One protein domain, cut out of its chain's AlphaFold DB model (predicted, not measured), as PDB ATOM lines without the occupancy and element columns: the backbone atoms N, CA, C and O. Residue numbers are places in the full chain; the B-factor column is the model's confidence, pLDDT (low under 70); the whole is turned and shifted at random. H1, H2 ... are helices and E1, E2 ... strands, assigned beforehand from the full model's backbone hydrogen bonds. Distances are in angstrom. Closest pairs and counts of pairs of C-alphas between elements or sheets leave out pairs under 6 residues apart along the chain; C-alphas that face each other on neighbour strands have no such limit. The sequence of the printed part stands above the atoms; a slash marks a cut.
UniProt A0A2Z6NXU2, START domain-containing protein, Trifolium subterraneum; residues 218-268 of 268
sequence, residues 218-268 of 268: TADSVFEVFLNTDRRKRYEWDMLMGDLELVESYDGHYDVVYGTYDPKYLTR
ATOM      1  N   THR A 218      91.255 224.900 -17.809       74.44
ATOM      2  CA  THR A 218      92.715 224.981 -17.957       74.44
ATOM      3  C   THR A 218      93.399 224.281 -16.785       74.44
ATOM      4  O   THR A 218      92.843 224.200 -15.689       74.44
ATOM      5  N   ALA A 219      94.623 223.786 -16.993       76.50
ATOM      6  CA  ALA A 219      95.393 223.166 -15.915       76.50
ATOM      7  C   ALA A 219      95.583 224.131 -14.734       76.50
ATOM      8  O   ALA A 219      95.405 223.723 -13.593       76.50
ATOM      9  N   ASP A 220      95.846 225.410 -15.012       79.81
ATOM     10  CA  ASP A 220      96.038 226.439 -13.986       79.81
ATOM     11  C   ASP A 220      94.796 226.608 -13.105       79.81
ATOM     12  O   ASP A 220      94.909 226.584 -11.883       79.81
ATOM     13  N   SER A 221      93.598 226.680 -13.697       82.69
ATOM     14  CA  SER A 221      92.350 226.766 -12.926       82.69
ATOM     15  C   SER A 221      92.107 225.515 -12.082       82.69
ATOM     16  O   SER A 221      91.589 225.601 -10.971       82.69
ATOM     17  N   VAL A 222      92.491 224.342 -12.588       81.75
ATOM     18  CA  VAL A 222      92.382 223.084 -11.839       81.75
ATOM     19  C   VAL A 222      93.340 223.090 -10.654       81.75
ATOM     20  O   VAL A 222      92.911 222.810  -9.539       81.75
ATOM     21  N   PHE A 223      94.609 223.448 -10.865       82.12
ATOM     22  CA  PHE A 223      95.588 223.558  -9.787       82.12
ATOM     23  C   PHE A 223      95.169 224.594  -8.746       82.12
ATOM     24  O   PHE A 223      95.253 224.309  -7.559       82.12
ATOM     25  N   GLU A 224      94.642 225.745  -9.164       82.25
ATOM     26  CA  GLU A 224      94.161 226.776  -8.244       82.25
ATOM     27  C   GLU A 224      93.043 226.257  -7.330       82.25
ATOM     28  O   GLU A 224      93.075 226.504  -6.127       82.25
ATOM     29  N   VAL A 225      92.081 225.495  -7.864       84.81
ATOM     30  CA  VAL A 225      90.994 224.896  -7.068       84.81
ATOM     31  C   VAL A 225      91.506 223.763  -6.172       84.81
ATOM     32  O   VAL A 225      91.121 223.677  -5.004       84.81
ATOM     33  N   PHE A 226      92.370 222.889  -6.695       83.19
ATOM     34  CA  PHE A 226      92.869 221.712  -5.975       83.19
ATOM     35  C   PHE A 226      93.890 222.040  -4.887       83.19
ATOM     36  O   PHE A 226      93.938 221.324  -3.886       83.19
ATOM     37  N   LEU A 227      94.698 223.080  -5.071       83.38
ATOM     38  CA  LEU A 227      95.722 223.502  -4.113       83.38
ATOM     39  C   LEU A 227      95.200 224.557  -3.127       83.38
ATOM     40  O   LEU A 227      95.913 224.932  -2.200       83.38
ATOM     41  N   ASN A 228      93.956 225.024  -3.283       81.94
ATOM     42  CA  ASN A 228      93.370 225.983  -2.356       81.94
ATOM     43  C   ASN A 228      93.137 225.362  -0.970       81.94
ATOM     44  O   ASN A 228      92.358 224.415  -0.831       81.94
ATOM     45  N   THR A 229      93.767 225.939   0.052       84.31
ATOM     46  CA  THR A 229      93.588 225.568   1.463       84.31
ATOM     47  C   THR A 229      92.481 226.370   2.157       84.31
ATOM     48  O   THR A 229      92.148 226.079   3.304       84.31
ATOM     49  N   ASP A 230      91.860 227.357   1.492       82.69
ATOM     50  CA  ASP A 230      90.731 228.099   2.056       82.69
ATOM     51  C   ASP A 230      89.549 227.159   2.306       82.69
ATOM     52  O   ASP A 230      88.931 226.610   1.386       82.69
ATOM     53  N   ARG A 231      89.205 227.020   3.585       79.00
ATOM     54  CA  ARG A 231      88.138 226.146   4.069       79.00
ATOM     55  C   ARG A 231      86.803 226.379   3.358       79.00
ATOM     56  O   ARG A 231      86.107 225.418   3.042       79.00
ATOM     57  N   ARG A 232      86.416 227.639   3.126       79.81
ATOM     58  CA  ARG A 232      85.106 227.962   2.539       79.81
ATOM     59  C   ARG A 232      85.052 227.523   1.085       79.81
ATOM     60  O   ARG A 232      84.067 226.907   0.700       79.81
ATOM     61  N   LYS A 233      86.119 227.780   0.324       80.69
ATOM     62  CA  LYS A 233      86.225 227.376  -1.085       80.69
ATOM     63  C   LYS A 233      86.342 225.862  -1.242       80.69
ATOM     64  O   LYS A 233      85.776 225.291  -2.170       80.69
ATOM     65  N   ARG A 234      87.058 225.190  -0.335       81.44
ATOM     66  CA  ARG A 234      87.259 223.738  -0.400       81.44
ATOM     67  C   ARG A 234      85.959 222.961  -0.186       81.44
ATOM     68  O   ARG A 234      85.680 222.023  -0.929       81.44
ATOM     69  N   TYR A 235      85.127 223.396   0.760       78.69
ATOM     70  CA  TYR A 235      83.829 222.769   1.040       78.69
ATOM     71  C   TYR A 235      82.784 222.924  -0.068       78.69
ATOM     72  O   TYR A 235      81.765 222.237  -0.030       78.69
ATOM     73  N   GLU A 236      83.010 223.789  -1.059       81.19
ATOM     74  CA  GLU A 236      82.123 223.879  -2.224       81.19
ATOM     75  C   GLU A 236      82.130 222.585  -3.050       81.19
ATOM     76  O   GLU A 236      81.155 222.301  -3.750       81.19
ATOM     77  N   TRP A 237      83.200 221.786  -2.965       80.50
ATOM     78  CA  TRP A 237      83.363 220.591  -3.794       80.50
ATOM     79  C   TRP A 237      83.887 219.352  -3.055       80.50
ATOM     80  O   TRP A 237      83.562 218.235  -3.459       80.50
ATOM     81  N   ASP A 238      84.672 219.511  -1.987       78.44
ATOM     82  CA  ASP A 238      85.240 218.402  -1.218       78.44
ATOM     83  C   ASP A 238      84.379 218.123   0.020       78.44
ATOM     84  O   ASP A 238      84.455 218.819   1.029       78.44
ATOM     85  N   MET A 239      83.510 217.112  -0.080       73.12
ATOM     86  CA  MET A 239      82.629 216.707   1.025       73.12
ATOM     87  C   MET A 239      83.284 215.700   1.984       73.12
ATOM     88  O   MET A 239      82.648 215.305   2.961       73.12
ATOM     89  N   LEU A 240      84.500 215.224   1.680       72.69
ATOM     90  CA  LEU A 240      85.165 214.134   2.407       72.69
ATOM     91  C   LEU A 240      86.331 214.638   3.258       72.69
ATOM     92  O   LEU A 240      86.509 214.180   4.392       72.69
ATOM     93  N   MET A 241      87.126 215.560   2.713       68.25
ATOM     94  CA  MET A 241      88.167 216.239   3.474       68.25
ATOM     95  C   MET A 241      87.520 217.247   4.424       68.25
ATOM     96  O   MET A 241      86.648 218.024   4.042       68.25
ATOM     97  N   GLY A 242      87.937 217.199   5.683       66.75
ATOM     98  CA  GLY A 242      87.583 218.169   6.708       66.75
ATOM     99  C   GLY A 242      88.430 219.434   6.586       66.75
ATOM    100  O   GLY A 242      88.581 220.003   5.508       66.75
ATOM    101  N   ASP A 243      88.960 219.900   7.713       73.56
ATOM    102  CA  ASP A 243      89.801 221.098   7.759       73.56
ATOM    103  C   ASP A 243      91.215 220.791   7.249       73.56
ATOM    104  O   ASP A 243      91.814 219.798   7.670       73.56
ATOM    105  N   LEU A 244      91.718 221.636   6.338       82.81
ATOM    106  CA  LEU A 244      93.079 221.605   5.801       82.81
ATOM    107  C   LEU A 244      93.800 222.897   6.202       82.81
ATOM    108  O   LEU A 244      93.394 223.986   5.803       82.81
ATOM    109  N   GLU A 245      94.860 222.780   6.991       84.19
ATOM    110  CA  GLU A 245      95.618 223.906   7.535       84.19
ATOM    111  C   GLU A 245      97.047 223.903   6.988       84.19
ATOM    112  O   GLU A 245      97.716 222.870   6.981       84.19
ATOM    113  N   LEU A 246      97.529 225.061   6.535       86.75
ATOM    114  CA  LEU A 246      98.926 225.234   6.142       86.75
ATOM    115  C   LEU A 246      99.806 225.257   7.398       86.75
ATOM    116  O   LEU A 246      99.622 226.107   8.265       86.75
ATOM    117  N   VAL A 247     100.758 224.330   7.476       90.94
ATOM    118  CA  VAL A 247     101.703 224.202   8.593       90.94
ATOM    119  C   VAL A 247     102.985 224.970   8.294       90.94
ATOM    120  O   VAL A 247     103.450 225.747   9.123       90.94
ATOM    121  N   GLU A 248     103.550 224.762   7.106       88.62
ATOM    122  CA  GLU A 248     104.815 225.365   6.695       88.62
ATOM    123  C   GLU A 248     104.847 225.524   5.172       88.62
ATOM    124  O   GLU A 248     104.348 224.664   4.444       88.62
ATOM    125  N   SER A 249     105.436 226.621   4.700       87.62
ATOM    126  CA  SER A 249     105.720 226.857   3.284       87.62
ATOM    127  C   SER A 249     107.219 227.065   3.129       87.62
ATOM    128  O   SER A 249     107.814 227.823   3.899       87.62
ATOM    129  N   TYR A 250     107.828 226.366   2.172       82.56
ATOM    130  CA  TYR A 250     109.280 226.354   2.006       82.56
ATOM    131  C   TYR A 250     109.754 227.345   0.937       82.56
ATOM    132  O   TYR A 250     110.228 228.432   1.261       82.56
ATOM    133  N   ASP A 251     109.656 226.969  -0.341       79.69
ATOM    134  CA  ASP A 251     110.243 227.700  -1.475       79.69
ATOM    135  C   ASP A 251     109.232 228.011  -2.593       79.69
ATOM    136  O   ASP A 251     109.608 228.467  -3.673       79.69
ATOM    137  N   GLY A 252     107.943 227.778  -2.332       74.38
ATOM    138  CA  GLY A 252     106.859 227.955  -3.297       74.38
ATOM    139  C   GLY A 252     106.637 226.770  -4.243       74.38
ATOM    140  O   GLY A 252     105.729 226.836  -5.071       74.38
ATOM    141  N   HIS A 253     107.416 225.686  -4.131       76.81
ATOM    142  CA  HIS A 253     107.196 224.446  -4.886       76.81
ATOM    143  C   HIS A 253     106.571 223.322  -4.053       76.81
ATOM    144  O   HIS A 253     106.006 222.386  -4.624       76.81
ATOM    145  N   TYR A 254     106.653 223.401  -2.727       82.62
ATOM    146  CA  TYR A 254     106.054 222.434  -1.813       82.62
ATOM    147  C   TYR A 254     105.662 223.097  -0.491       82.62
ATOM    148  O   TYR A 254     106.414 223.882   0.088       82.62
ATOM    149  N   ASP A 255     104.481 222.711  -0.016       84.81
ATOM    150  CA  ASP A 255     103.892 223.146   1.244       84.81
ATOM    151  C   ASP A 255     103.582 221.923   2.111       84.81
ATOM    152  O   ASP A 255     103.249 220.843   1.609       84.81
ATOM    153  N   VAL A 256     103.649 222.098   3.428       88.19
ATOM    154  CA  VAL A 256     103.209 221.100   4.405       88.19
ATOM    155  C   VAL A 256     101.842 221.510   4.910       88.19
ATOM    156  O   VAL A 256     101.675 222.589   5.479       88.19
ATOM    157  N   VAL A 257     100.860 220.630   4.729       87.81
ATOM    158  CA  VAL A 257      99.481 220.847   5.168       87.81
ATOM    159  C   VAL A 257      99.040 219.754   6.135       87.81
ATOM    160  O   VAL A 257      99.358 218.578   5.959       87.81
ATOM    161  N   TYR A 258      98.287 220.140   7.159       87.31
ATOM    162  CA  TYR A 258      97.630 219.237   8.092       87.31
ATOM    163  C   TYR A 258      96.151 219.136   7.731       87.31
ATOM    164  O   TYR A 258      95.443 220.137   7.715       87.31
ATOM    165  N   GLY A 259      95.690 217.927   7.412       83.81
ATOM    166  CA  GLY A 259      94.310 217.660   7.018       83.81
ATOM    167  C   GLY A 259      93.616 216.716   7.989       83.81
ATOM    168  O   GLY A 259      94.186 215.704   8.398       83.81
ATOM    169  N   THR A 260      92.362 217.011   8.312       82.50
ATOM    170  CA  THR A 260      91.461 216.072   8.993       82.50
ATOM    171  C   THR A 260      90.432 215.538   8.004       82.50
ATOM    172  O   THR A 260      90.084 216.209   7.040       82.50
ATOM    173  N   TYR A 261      89.941 214.321   8.217       78.19
ATOM    174  CA  TYR A 261      88.831 213.754   7.444       78.19
ATOM    175  C   TYR A 261      87.567 213.803   8.295       78.19
ATOM    176  O   TYR A 261      87.662 213.602   9.508       78.19
ATOM    177  N   ASP A 262      86.392 214.016   7.696       72.50
ATOM    178  CA  ASP A 262      85.146 213.900   8.462       72.50
ATOM    179  C   ASP A 262      84.869 212.407   8.765       72.50
ATOM    180  O   ASP A 262      84.595 211.617   7.850       72.50
ATOM    181  N   PRO A 263      84.926 211.983  10.047       68.62
ATOM    182  CA  PRO A 263      84.775 210.581  10.426       68.62
ATOM    183  C   PRO A 263      83.383 210.012  10.113       68.62
ATOM    184  O   PRO A 263      83.222 208.788  10.059       68.62
ATOM    185  N   LYS A 264      82.376 210.861   9.856       70.06
ATOM    186  CA  LYS A 264      81.032 210.424   9.438       70.06
ATOM    187  C   LYS A 264      81.040 209.653   8.119       70.06
ATOM    188  O   LYS A 264      80.154 208.836   7.903       70.06
ATOM    189  N   TYR A 265      82.029 209.890   7.257       64.00
ATOM    190  CA  TYR A 265      82.157 209.199   5.968       64.00
ATOM    191  C   TYR A 265      83.168 208.043   5.995       64.00
ATOM    192  O   TYR A 265      83.298 207.318   5.010       64.00
ATOM    193  N   LEU A 266      83.867 207.852   7.119       60.34
ATOM    194  CA  LEU A 266      84.845 206.777   7.333       60.34
ATOM    195  C   LEU A 266      84.323 205.658   8.241       60.34
ATOM    196  O   LEU A 266      84.972 204.619   8.368       60.34
ATOM    197  N   THR A 267      83.155 205.841   8.860       49.44
ATOM    198  CA  THR A 267      82.476 204.777   9.601       49.44
ATOM    199  C   THR A 267      81.863 203.797   8.609       49.44
ATOM    200  O   THR A 267      80.928 204.115   7.874       49.44
ATOM    201  N   ARG A 268      82.456 202.607   8.558       47.16
ATOM    202  CA  ARG A 268      82.016 201.471   7.755       47.16
ATOM    203  C   ARG A 268      81.432 200.396   8.656       47.16
ATOM    204  O   ARG A 268      82.001 200.202   9.752       47.16
TER     205      ARG A 268
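What this domain is: This is residues 218 to 268 of the 268 residues of the protein "START domain-containing protein" of Trifolium subterraneum (UniProt A0A2Z6NXU2). A long, narrow hairpin of two strands, E1 and E2, makes one loose body with two helices that come before it: the short H2 is near the first part of E1, and H1 leads away from the hairpin, with residues 218 to 224 sticking out free. The longest axis runs from the turn of the hairpin, residues 250 to 254, to the tail after E2, residues 262 to 268. The printed part has 51 residues, with two named helices and two named strands in the order H1, H2, E1, E2; the sheet, in the order E1 - E2, is antiparallel, and the class is mixed, helices and strands. The whole is loose, with a radius of gyration of the C-alphas of 12.5 A and spans of 38 by 27 by 18 A.

Where its parts are: E1 is residues 241 to 249, 20.5 A from first to last C-alpha; it begins at C-alpha 241 at (88.167, 216.239, 3.474). E2 is residues 255 to 261, 18.8 A long, and ends at C-alpha 261 at (88.831, 213.754, 7.444). H2 is the four residues 231 to 234. H1 is residues 219 to 227, 11.8 A long, and begins at C-alpha 219 at (95.393, 223.166, -15.915).

How they stand to each other: E1 and E2 form a hairpin with a tight link of 5 residues. They are antiparallel, with 160 degrees between their N-to-C directions. The C-alphas of Leu 244 and Gly 259 face each other at 4.3 A. N 245 and O 258 are within hydrogen-bond range at 2.8 A, and so are N 260 and O 243 at 2.9 A. The closest C-alphas of H2 and E1 are those of Arg 231 and Asp 243, 6.5 A apart. H1 and H2 are close but not clearly touching; their closest C-alphas are those of Val 225 and Arg 234, 7.7 A apart. H1 is apart from both E1 and E2, and H2 is apart from E2. In H1 every O i to N i+4 pair is within hydrogen-bond range; H2 is too short for such a pair, and its one O i to N i+3 pair is not within range.

The domain as a whole: The two C-alphas farthest apart are those of Asp 251 and Arg 268, at 39.6 A; Arg 268 is the chain's last residue. The printed part has no cut. The links H1 to H2 and E1 to E2 are tight, H2 to E1 is short, and no link is long. The mean pLDDT of the printed part is 78.3; the model's confidence is under 70 at residues 241 to 242, residue 263 and residues 265 to 268.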